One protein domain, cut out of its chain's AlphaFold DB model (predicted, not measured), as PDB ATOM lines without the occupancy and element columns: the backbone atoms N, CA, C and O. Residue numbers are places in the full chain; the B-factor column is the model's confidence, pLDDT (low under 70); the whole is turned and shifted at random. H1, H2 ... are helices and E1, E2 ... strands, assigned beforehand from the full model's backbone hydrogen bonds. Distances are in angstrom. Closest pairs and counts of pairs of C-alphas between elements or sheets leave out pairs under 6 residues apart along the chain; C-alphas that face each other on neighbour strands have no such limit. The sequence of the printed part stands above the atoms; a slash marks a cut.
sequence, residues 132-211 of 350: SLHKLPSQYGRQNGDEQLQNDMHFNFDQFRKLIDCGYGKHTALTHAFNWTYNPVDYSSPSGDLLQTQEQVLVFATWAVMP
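This is residues 132 to 211 of the 350 residues of an uncharacterized protein of Mucor circinelloides f. circinelloides (strain 1006PhL) (UniProt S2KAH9). Little regular structure: a small antiparallel sheet, order E1, E3, E2, only grazed by one helix, H1, near E2, with long loops between. Its elongated outline spans 44 by 23 by 19 A. Of 80 printed residues, 30 are in named elements, E1, H1, E2, E3 along the chain, class mixed. It is only just compact, close to loose, radius of gyration of the C-alphas 14.0 A.

E1, residues 132 to 134, is antiparallel to E3, residues 199 to 206; N 134 and O 204, 2.8 A apart, are within hydrogen-bond range. H1, residues 145 to 157, has every O i to N i+4 pair within that range. The closest C-alphas of H1 and E2, residues 177 to 182, are Asp 152 and Tyr 182, 6.2 A. E2 and E3 form a hairpin, with N 180 and O 201 at 2.8 A. E1, H1 and E2 make a split strand-helix-strand unit, two strands of one sheet that follow each other among the strands with a helix between them along the chain and E3 between them in the sheet; its crossover is left-handed.

E1 begins at C-alpha 132 (-10.479, 31.586, -76.289). From first to last C-alpha H1 measures 17.5 A and E3 22.3 A, ending at (-11.004, 36.413, -77.981).

The printed part has no cut. Links H1 to E2 and E2 to E3 are long. pLDDT is under 70 at residues 141 to 144 and 160 to 174.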
ATOM      1  N   SER A 132      -9.525  32.551 -75.740       79.62
ATOM      2  CA  SER A 132     -10.479  31.586 -76.289       79.62
ATOM      3  C   SER A 132     -10.294  31.532 -77.796       79.62
ATOM      4  O   SER A 132     -10.450  32.556 -78.464       79.62
ATOM      5  N   LEU A 133      -9.930  30.356 -78.309       82.75
ATOM      6  CA  LEU A 133      -9.656  30.135 -79.725       82.75
ATOM      7  C   LEU A 133     -10.874  29.529 -80.419       82.75
ATOM      8  O   LEU A 133     -11.548  28.650 -79.882       82.75
ATOM      9  N   HIS A 134     -11.142  29.999 -81.629       80.19
ATOM     10  CA  HIS A 134     -12.240  29.540 -82.468       80.19
ATOM     11  C   HIS A 134     -11.735  29.174 -83.858       80.19
ATOM     12  O   HIS A 134     -10.826  29.817 -84.382       80.19
ATOM     13  N   LYS A 135     -12.401  28.188 -84.472       84.69
ATOM     14  CA  LYS A 135     -12.048  27.615 -85.782       84.69
ATOM     15  C   LYS A 135     -10.680  26.933 -85.823       84.69
ATOM     16  O   LYS A 135     -10.021  26.931 -86.857       84.69
ATOM     17  N   LEU A 136     -10.270  26.338 -84.706       86.06
ATOM     18  CA  LEU A 136      -9.166  25.389 -84.736       86.06
ATOM     19  C   LEU A 136      -9.529  24.205 -85.659       86.06
ATOM     20  O   LEU A 136     -10.710  23.840 -85.720       86.06
ATOM     21  N   PRO A 137      -8.547  23.614 -86.364       86.38
ATOM     22  CA  PRO A 137      -8.718  22.376 -87.110       86.38
ATOM     23  C   PRO A 137      -9.515  21.334 -86.323       86.38
ATOM     24  O   PRO A 137      -9.176  20.992 -85.192       86.38
ATOM     25  N   SER A 138     -10.557  20.773 -86.941       83.62
ATOM     26  CA  SER A 138     -11.401  19.729 -86.331       83.62
ATOM     27  C   SER A 138     -10.678  18.391 -86.131       83.62
ATOM     28  O   SER A 138     -11.280  17.417 -85.685       83.62
ATOM     29  N   GLN A 139      -9.416  18.321 -86.553       79.69
ATOM     30  CA  GLN A 139      -8.556  17.148 -86.474       79.69
ATOM     31  C   GLN A 139      -7.896  17.027 -85.091       79.69
ATOM     32  O   GLN A 139      -7.566  15.917 -84.678       79.69
ATOM     33  N   TYR A 140      -7.791  18.134 -84.345       78.94
ATOM     34  CA  TYR A 140      -7.373  18.106 -82.946       78.94
ATOM     35  C   TYR A 140      -8.364  17.296 -82.090       78.94
ATOM     36  O   TYR A 140      -9.578  17.371 -82.283       78.94
ATOM     37  N   GLY A 141      -7.839  16.500 -81.150       66.50
ATOM     38  CA  GLY A 141      -8.617  15.585 -80.300       66.50
ATOM     39  C   GLY A 141      -8.672  14.121 -80.770       66.50
ATOM     40  O   GLY A 141      -9.378  13.312 -80.165       66.50
ATOM     41  N   ARG A 142      -7.933  13.746 -81.825       69.06
ATOM     42  CA  ARG A 142      -7.698  12.344 -82.235       69.06
ATOM     43  C   ARG A 142      -6.284  11.910 -81.861       69.06
ATOM     44  O   ARG A 142      -5.407  12.745 -81.957       69.06
ATOM     45  N   GLN A 143      -6.084  10.647 -81.460       62.50
ATOM     46  CA  GLN A 143      -4.780   9.960 -81.282       62.50
ATOM     47  C   GLN A 143      -3.570  10.903 -81.053       62.50
ATOM     48  O   GLN A 143      -2.869  11.250 -81.992       62.50
ATOM     49  N   ASN A 144      -3.342  11.323 -79.800       67.31
ATOM     50  CA  ASN A 144      -2.309  12.297 -79.379       67.31
ATOM     51  C   ASN A 144      -2.523  13.754 -79.840       67.31
ATOM     52  O   ASN A 144      -1.648  14.602 -79.687       67.31
ATOM     53  N   GLY A 145      -3.712  14.091 -80.333       72.69
ATOM     54  CA  GLY A 145      -4.063  15.428 -80.811       72.69
ATOM     55  C   GLY A 145      -3.992  16.526 -79.747       72.69
ATOM     56  O   GLY A 145      -3.910  17.693 -80.111       72.69
ATOM     57  N   ASP A 146      -3.988  16.171 -78.459       74.12
ATOM     58  CA  ASP A 146      -3.739  17.113 -77.360       74.12
ATOM     59  C   ASP A 146      -2.267  17.558 -77.331       74.12
ATOM     60  O   ASP A 146      -1.987  18.750 -77.210       74.12
ATOM     61  N   GLU A 147      -1.324  16.627 -77.516       80.38
ATOM     62  CA  GLU A 147       0.110  16.933 -77.625       80.38
ATOM     63  C   GLU A 147       0.397  17.718 -78.908       80.38
ATOM     64  O   GLU A 147       1.144  18.695 -78.889       80.38
ATOM     65  N   GLN A 148      -0.248  17.337 -80.017       81.88
ATOM     66  CA  GLN A 148      -0.156  18.078 -81.274       81.88
ATOM     67  C   GLN A 148      -0.658  19.517 -81.107       81.88
ATOM     68  O   GLN A 148       0.040  20.458 -81.473       81.88
ATOM     69  N   LEU A 149      -1.839  19.698 -80.509       84.44
ATOM     70  CA  LEU A 149      -2.394  21.019 -80.237       84.44
ATOM     71  C   LEU A 149      -1.462  21.840 -79.342       84.44
ATOM     72  O   LEU A 149      -1.275  23.026 -79.598       84.44
ATOM     73  N   GLN A 150      -0.874  21.230 -78.311       81.69
ATOM     74  CA  GLN A 150       0.079  21.901 -77.433       81.69
ATOM     75  C   GLN A 150       1.324  22.362 -78.205       81.69
ATOM     76  O   GLN A 150       1.708  23.528 -78.100       81.69
ATOM     77  N   ASN A 151       1.920  21.493 -79.021       83.50
ATOM     78  CA  ASN A 151       3.085  21.829 -79.842       83.50
ATOM     79  C   ASN A 151       2.768  22.940 -80.854       83.50
ATOM     80  O   ASN A 151       3.519  23.912 -80.963       83.50
ATOM     81  N   ASP A 152       1.622  22.848 -81.528       86.12
ATOM     82  CA  ASP A 152       1.170  23.861 -82.478       86.12
ATOM     83  C   ASP A 152       0.842  25.184 -81.763       86.12
ATOM     84  O   ASP A 152       1.144  26.256 -82.288       86.12
ATOM     85  N   MET A 153       0.295  25.151 -80.539       84.75
ATOM     86  CA  MET A 153       0.127  26.344 -79.698       84.75
ATOM     87  C   MET A 153       1.469  27.015 -79.418       84.75
ATOM     88  O   MET A 153       1.584  28.220 -79.636       84.75
ATOM     89  N   HIS A 154       2.474  26.264 -78.964       81.56
ATOM     90  CA  HIS A 154       3.816  26.803 -78.733       81.56
ATOM     91  C   HIS A 154       4.364  27.460 -80.004       81.56
ATOM     92  O   HIS A 154       4.674  28.649 -79.995       81.56
ATOM     93  N   PHE A 155       4.363  26.732 -81.122       84.50
ATOM     94  CA  PHE A 155       4.867  27.228 -82.401       84.50
ATOM     95  C   PHE A 155       4.164  28.515 -82.867       84.50
ATOM     96  O   PHE A 155       4.817  29.496 -83.227       84.50
ATOM     97  N   ASN A 156       2.828  28.541 -82.845       83.69
ATOM     98  CA  ASN A 156       2.056  29.671 -83.364       83.69
ATOM     99  C   ASN A 156       2.049  30.886 -82.426       83.69
ATOM    100  O   ASN A 156       1.909  32.016 -82.908       83.69
ATOM    101  N   PHE A 157       2.179  30.687 -81.109       80.38
ATOM    102  CA  PHE A 157       2.164  31.782 -80.136       80.38
ATOM    103  C   PHE A 157       3.543  32.340 -79.788       80.38
ATOM    104  O   PHE A 157       3.613  33.504 -79.382       80.38
ATOM    105  N   ASP A 158       4.619  31.583 -80.013       74.88
ATOM    106  CA  ASP A 158       5.989  32.022 -79.720       74.88
ATOM    107  C   ASP A 158       6.352  33.340 -80.426       74.88
ATOM    108  O   ASP A 158       7.081  34.164 -79.868       74.88
ATOM    109  N   GLN A 159       5.777  33.608 -81.607       70.25
ATOM    110  CA  GLN A 159       5.969  34.870 -82.338       70.25
ATOM    111  C   GLN A 159       5.390  36.102 -81.620       70.25
ATOM    112  O   GLN A 159       5.841  37.226 -81.851       70.25
ATOM    113  N   PHE A 160       4.372  35.913 -80.776       66.44
ATOM    114  CA  PHE A 160       3.709  37.009 -80.076       66.44
ATOM    115  C   PHE A 160       4.344  37.269 -78.720       66.44
ATOM    116  O   PHE A 160       4.460  38.435 -78.354       66.44
ATOM    117  N   ARG A 161       4.731  36.212 -77.980       60.56
ATOM    118  CA  ARG A 161       5.396  36.229 -76.656       60.56
ATOM    119  C   ARG A 161       6.017  34.860 -76.344       60.56
ATOM    120  O   ARG A 161       5.450  33.847 -76.723       60.56
ATOM    121  N   LYS A 162       7.096  34.814 -75.544       54.59
ATOM    122  CA  LYS A 162       7.659  33.548 -75.023       54.59
ATOM    123  C   LYS A 162       6.632  32.840 -74.130       54.59
ATOM    124  O   LYS A 162       6.242  33.398 -73.098       54.59
ATOM    125  N   LEU A 163       6.217  31.634 -74.520       53.75
ATOM    126  CA  LEU A 163       5.226  30.829 -73.809       53.75
ATOM    127  C   LEU A 163       5.888  30.121 -72.614       53.75
ATOM    128  O   LEU A 163       6.613  29.145 -72.772       53.75
ATOM    129  N   ILE A 164       5.688  30.645 -71.403       49.59
ATOM    130  CA  ILE A 164       6.021  29.938 -70.160       49.59
ATOM    131  C   ILE A 164       4.698  29.389 -69.657       49.59
ATOM    132  O   ILE A 164       3.817  30.189 -69.366       49.59
ATOM    133  N   ASP A 165       4.555  28.065 -69.642       48.38
ATOM    134  CA  ASP A 165       3.439  27.285 -69.087       48.38
ATOM    135  C   ASP A 165       2.377  28.130 -68.338       48.38
ATOM    136  O   ASP A 165       2.453  28.347 -67.127       48.38
ATOM    137  N   CYS A 166       1.425  28.683 -69.105       41.12
ATOM    138  CA  CYS A 166       0.328  29.548 -68.648       41.12
ATOM    139  C   CYS A 166       0.677  30.930 -68.010       41.12
ATOM    140  O   CYS A 166       0.007  31.355 -67.070       41.12
ATOM    141  N   GLY A 167       1.619  31.716 -68.557       32.06
ATOM    142  CA  GLY A 167       1.780  33.158 -68.253       32.06
ATOM    143  C   GLY A 167       2.934  33.857 -69.005       32.06
ATOM    144  O   GLY A 167       4.043  33.340 -69.051       32.06
ATOM    145  N   TYR A 168       2.700  35.044 -69.599       39.69
ATOM    146  CA  TYR A 168       3.548  35.619 -70.674       39.69
ATOM    147  C   TYR A 168       4.328  36.914 -70.340       39.69
ATOM    148  O   TYR A 168       3.817  37.815 -69.674       39.69
ATOM    149  N   GLY A 169       5.514  37.073 -70.957       35.28
ATOM    150  CA  GLY A 169       6.334  38.304 -71.022       35.28
ATOM    151  C   GLY A 169       6.369  38.968 -72.419       35.28
ATOM    152  O   GLY A 169       6.053  38.329 -73.414       35.28
ATOM    153  N   LYS A 170       6.698  40.268 -72.495       39.03
ATOM    154  CA  LYS A 170       6.466  41.198 -73.636       39.03
ATOM    155  C   LYS A 170       7.016  40.762 -75.012       39.03
ATOM    156  O   LYS A 170       8.214  40.573 -75.125       39.03
ATOM    157  N   HIS A 171       6.151  40.796 -76.034       49.50
ATOM    158  CA  HIS A 171       6.374  40.977 -77.485       49.50
ATOM    159  C   HIS A 171       5.017  41.411 -78.123       49.50
ATOM    160  O   HIS A 171       4.118  41.802 -77.361       49.50
ATOM    161  N   THR A 172       4.925  41.463 -79.464       54.84
ATOM    162  CA  THR A 172       3.871  42.062 -80.324       54.84
ATOM    163  C   THR A 172       2.429  41.941 -79.804       54.84
ATOM    164  O   THR A 172       2.055  41.011 -79.092       54.84
ATOM    165  N   ALA A 173       1.596  42.935 -80.132       61.69
ATOM    166  CA  ALA A 173       0.209  42.969 -79.672       61.69
ATOM    167  C   ALA A 173      -0.588  41.773 -80.221       61.69
ATOM    168  O   ALA A 173      -0.514  41.471 -81.410       61.69
ATOM    169  N   LEU A 174      -1.374  41.131 -79.351       67.94
ATOM    170  CA  LEU A 174      -2.291  40.057 -79.733       67.94
ATOM    171  C   LEU A 174      -3.318  40.578 -80.745       67.94
ATOM    172  O   LEU A 174      -3.956  41.610 -80.520       67.94
ATOM    173  N   THR A 175      -3.502  39.845 -81.840       72.00
ATOM    174  CA  THR A 175      -4.508  40.144 -82.861       72.00
ATOM    175  C   THR A 175      -5.720  39.227 -82.708       72.00
ATOM    176  O   THR A 175      -5.613  38.085 -82.270       72.00
ATOM    177  N   HIS A 176      -6.905  39.726 -83.078       77.50
ATOM    178  CA  HIS A 176      -8.136  38.924 -83.075       77.50
ATOM    179  C   HIS A 176      -8.067  37.741 -84.042       77.50
ATOM    180  O   HIS A 176      -8.640  36.694 -83.779       77.50
ATOM    181  N   ALA A 177      -7.420  37.935 -85.188       81.19
ATOM    182  CA  ALA A 177      -7.304  36.943 -86.240       81.19
ATOM    183  C   ALA A 177      -5.829  36.763 -86.586       81.19
ATOM    184  O   ALA A 177      -5.089  37.751 -86.662       81.19
ATOM    185  N   PHE A 178      -5.414  35.518 -86.776       81.31
ATOM    186  CA  PHE A 178      -4.055  35.179 -87.178       81.31
ATOM    187  C   PHE A 178      -4.030  33.832 -87.902       81.31
ATOM    188  O   PHE A 178      -4.954  33.021 -87.781       81.31
ATOM    189  N   ASN A 179      -2.971  33.628 -88.682       86.06
ATOM    190  CA  ASN A 179      -2.743  32.368 -89.370       86.06
ATOM    191  C   ASN A 179      -2.242  31.337 -88.361       86.06
ATOM    192  O   ASN A 179      -1.270  31.578 -87.649       86.06
ATOM    193  N   TRP A 180      -2.931  30.207 -88.323       86.25
ATOM    194  CA  TRP A 180      -2.608  29.052 -87.514       86.25
ATOM    195  C   TRP A 180      -2.005  27.974 -88.399       86.25
ATOM    196  O   TRP A 180      -2.671  27.476 -89.308       86.25
ATOM    197  N   THR A 181      -0.756  27.632 -88.127       88.62
ATOM    198  CA  THR A 181      -0.003  26.607 -88.844       88.62
ATOM    199  C   THR A 181      -0.149  25.273 -88.128       88.62
ATOM    200  O   THR A 181       0.028  25.219 -86.912       88.62
ATOM    201  N   TYR A 182      -0.475  24.216 -88.865       89.06
ATOM    202  CA  TYR A 182      -0.615  22.864 -88.325       89.06
ATOM    203  C   TYR A 182      -0.261  21.812 -89.378       89.06
ATOM    204  O   TYR A 182      -0.277  22.088 -90.579       89.06
ATOM    205  N   ASN A 183       0.039  20.598 -88.925       88.81
ATOM    206  CA  ASN A 183       0.196  19.436 -89.794       88.81
ATOM    207  C   ASN A 183      -1.150  18.689 -89.893       88.81
ATOM    208  O   ASN A 183      -1.621  18.165 -88.879       88.81
ATOM    209  N   PRO A 184      -1.805  18.657 -91.067       86.56
ATOM    210  CA  PRO A 184      -3.072  17.954 -91.239       86.56
ATOM    211  C   PRO A 184      -2.895  16.432 -91.233       86.56
ATOM    212  O   PRO A 184      -1.827  15.912 -91.546       86.56
ATOM    213  N   VAL A 185      -3.968  15.713 -90.916       84.38
ATOM    214  CA  VAL A 185      -4.051  14.251 -91.014       84.38
ATOM    215  C   VAL A 185      -4.013  13.823 -92.481       84.38
ATOM    216  O   VAL A 185      -4.775  14.328 -93.308       84.38
ATOM    217  N   ASP A 186      -3.162  12.850 -92.788       85.31
ATOM    218  CA  ASP A 186      -3.121  12.154 -94.064       85.31
ATOM    219  C   ASP A 186      -4.242  11.112 -94.133       85.31
ATOM    220  O   ASP A 186      -4.130   9.992 -93.633       85.31
ATOM    221  N   TYR A 187      -5.338  11.476 -94.798       81.56
ATOM    222  CA  TYR A 187      -6.462  10.570 -95.047       81.56
ATOM    223  C   TYR A 187      -6.140   9.451 -96.050       81.56
ATOM    224  O   TYR A 187      -6.955   8.545 -96.228       81.56
ATOM    225  N   SER A 188      -4.980   9.507 -96.709       83.31
ATOM    226  CA  SER A 188      -4.503   8.464 -97.621       83.31
ATOM    227  C   SER A 188      -3.829   7.314 -96.865       83.31
ATOM    228  O   SER A 188      -3.769   6.201 -97.388       83.31
ATOM    229  N   SER A 189      -3.348   7.560 -95.637       77.62
ATOM    230  CA  SER A 189      -2.767   6.543 -94.758       77.62
ATOM    231  C   SER A 189      -3.850   5.928 -93.859       77.62
ATOM    232  O   SER A 189      -4.545   6.650 -93.140       77.62
ATOM    233  N   PRO A 190      -3.991   4.588 -93.813       74.19
ATOM    234  CA  PRO A 190      -4.923   3.925 -92.898       74.19
ATOM    235  C   PRO A 190      -4.546   4.115 -91.420       74.19
ATOM    236  O   PRO A 190      -5.378   3.882 -90.543       74.19
ATOM    237  N   SER A 191      -3.313   4.545 -91.145       76.19
ATOM    238  CA  SER A 191      -2.800   4.813 -89.801       76.19
ATOM    239  C   SER A 191      -3.219   6.184 -89.262       76.19
ATOM    240  O   SER A 191      -3.116   6.410 -88.061       76.19
ATOM    241  N   GLY A 192      -3.714   7.089 -90.119       72.19
ATOM    242  CA  GLY A 192      -4.042   8.463 -89.727       72.19
ATOM    243  C   GLY A 192      -2.811   9.308 -89.386       72.19
ATOM    244  O   GLY A 192      -2.893  10.173 -88.516       72.19
ATOM    245  N   ASP A 193      -1.684   9.038 -90.050       82.69
ATOM    246  CA  ASP A 193      -0.433   9.782 -89.877       82.69
ATOM    247  C   ASP A 193      -0.610  11.269 -90.225       82.69
ATOM    248  O   ASP A 193      -1.536  11.650 -90.938       82.69
ATOM    249  N   LEU A 194       0.288  12.129 -89.745       84.00
ATOM    250  CA  LEU A 194       0.288  13.544 -90.121       84.00
ATOM    251  C   LEU A 194       1.047  13.754 -91.436       84.00
ATOM    252  O   LEU A 194       2.135  13.208 -91.637       84.00
ATOM    253  N   LEU A 195       0.517  14.609 -92.310       84.12
ATOM    254  CA  LEU A 195       1.236  15.088 -93.484       84.12
ATOM    255  C   LEU A 195       2.475  15.878 -93.047       84.12
ATOM    256  O   LEU A 195       2.424  16.700 -92.132       84.12
ATOM    257  N   GLN A 196       3.595  15.673 -93.742       84.00
ATOM    258  CA  GLN A 196       4.830  16.433 -93.492       84.00
ATOM    259  C   GLN A 196       4.697  17.907 -93.900       84.00
ATOM    260  O   GLN A 196       5.397  18.772 -93.375       84.00
ATOM    261  N   THR A 197       3.792  18.203 -94.832       86.69
ATOM    262  CA  THR A 197       3.486  19.560 -95.280       86.69
ATOM    263  C   THR A 197       2.575  20.263 -94.288       86.69
ATOM    264  O   THR A 197       1.517  19.744 -93.939       86.69
ATOM    265  N   GLN A 198       2.961  21.469 -93.880       88.19
ATOM    266  CA  GLN A 198       2.141  22.312 -93.021       88.19
ATOM    267  C   GLN A 198       1.077  23.060 -93.825       88.19
ATOM    268  O   GLN A 198       1.339  23.563 -94.919       88.19
ATOM    269  N   GLU A 199      -0.107  23.187 -93.238       88.88
ATOM    270  CA  GLU A 199      -1.190  24.026 -93.737       88.88
ATOM    271  C   GLU A 199      -1.422  25.221 -92.815       88.88
ATOM    272  O   GLU A 199      -1.089  25.190 -91.629       88.88
ATOM    273  N   GLN A 200      -2.030  26.275 -93.363       89.69
ATOM    274  CA  GLN A 200      -2.433  27.454 -92.605       89.69
ATOM    275  C   GLN A 200      -3.944  27.639 -92.651       89.69
ATOM    276  O   GLN A 200      -4.552  27.643 -93.721       89.69
ATOM    277  N   VAL A 201      -4.543  27.868 -91.486       86.31
ATOM    278  CA  VAL A 201      -5.960  28.222 -91.354       86.31
ATOM    279  C   VAL A 201      -6.121  29.515 -90.572       86.31
ATOM    280  O   VAL A 201      -5.320  29.844 -89.702       86.31
ATOM    281  N   LEU A 202      -7.170  30.276 -90.877       85.38
ATOM    282  CA  LEU A 202      -7.470  31.502 -90.146       85.38
ATOM    283  C   LEU A 202      -8.184  31.168 -88.829       85.38
ATOM    284  O   LEU A 202      -9.346  30.752 -88.838       85.38
ATOM    285  N   VAL A 203      -7.504  31.406 -87.709       84.12
ATOM    286  CA  VAL A 203      -8.037  31.211 -86.353       84.12
ATOM    287  C   VAL A 203      -8.375  32.556 -85.730       84.12
ATOM    288  O   VAL A 203      -7.729  33.573 -85.993       84.12
ATOM    289  N   PHE A 204      -9.416  32.558 -84.897       78.38
ATOM    290  CA  PHE A 204      -9.852  33.741 -84.166       78.38
ATOM    291  C   PHE A 204      -9.624  33.570 -82.664       78.38
ATOM    292  O   PHE A 204     -10.038  32.560 -82.096       78.38
ATOM    293  N   ALA A 205      -9.018  34.562 -82.015       82.38
ATOM    294  CA  ALA A 205      -8.824  34.622 -80.572       82.38
ATOM    295  C   ALA A 205      -9.654  35.738 -79.940       82.38
ATOM    296  O   ALA A 205      -9.661  36.874 -80.409       82.38
ATOM    297  N   THR A 206     -10.299  35.431 -78.816       74.94
ATOM    298  CA  THR A 206     -11.004  36.413 -77.981       74.94
ATOM    299  C   THR A 206     -10.472  36.393 -76.548       74.94
ATOM    300  O   THR A 206     -10.015  35.359 -76.059       74.94
ATOM    301  N   TRP A 207     -10.510  37.545 -75.871       81.62
ATOM    302  CA  TRP A 207     -10.101  37.700 -74.469       81.62
ATOM    303  C   TRP A 207     -10.957  38.754 -73.754       81.62
ATOM    304  O   TRP A 207     -11.587  39.595 -74.390       81.62
ATOM    305  N   ALA A 208     -11.009  38.715 -72.419       70.25
ATOM    306  CA  ALA A 208     -11.956  39.523 -71.636       70.25
ATOM    307  C   ALA A 208     -11.771  41.046 -71.791       70.25
ATOM    308  O   ALA A 208     -12.745  41.790 -71.750       70.25
ATOM    309  N   VAL A 209     -10.531  41.503 -71.988       72.88
ATOM    310  CA  VAL A 209     -10.177  42.927 -72.168       72.88
ATOM    311  C   VAL A 209      -9.873  43.233 -73.640       72.88
ATOM    312  O   VAL A 209      -9.044  44.078 -73.970       72.88
ATOM    313  N   MET A 210     -10.488  42.483 -74.553       74.00
ATOM    314  CA  MET A 210     -10.353  42.720 -75.982       74.00
ATOM    315  C   MET A 210     -11.020  44.054 -76.360       74.00
ATOM    316  O   MET A 210     -12.133  44.320 -75.895       74.00
ATOM    317  N   PRO A 211     -10.383  44.889 -77.206       73.94
ATOM    318  CA  PRO A 211     -11.039  46.051 -77.803       73.94
ATOM    319  C   PRO A 211     -12.365  45.667 -78.486       73.94
ATOM    320  O   PRO A 211     -12.529  44.511 -78.884       73.94
TER     321      PRO A 211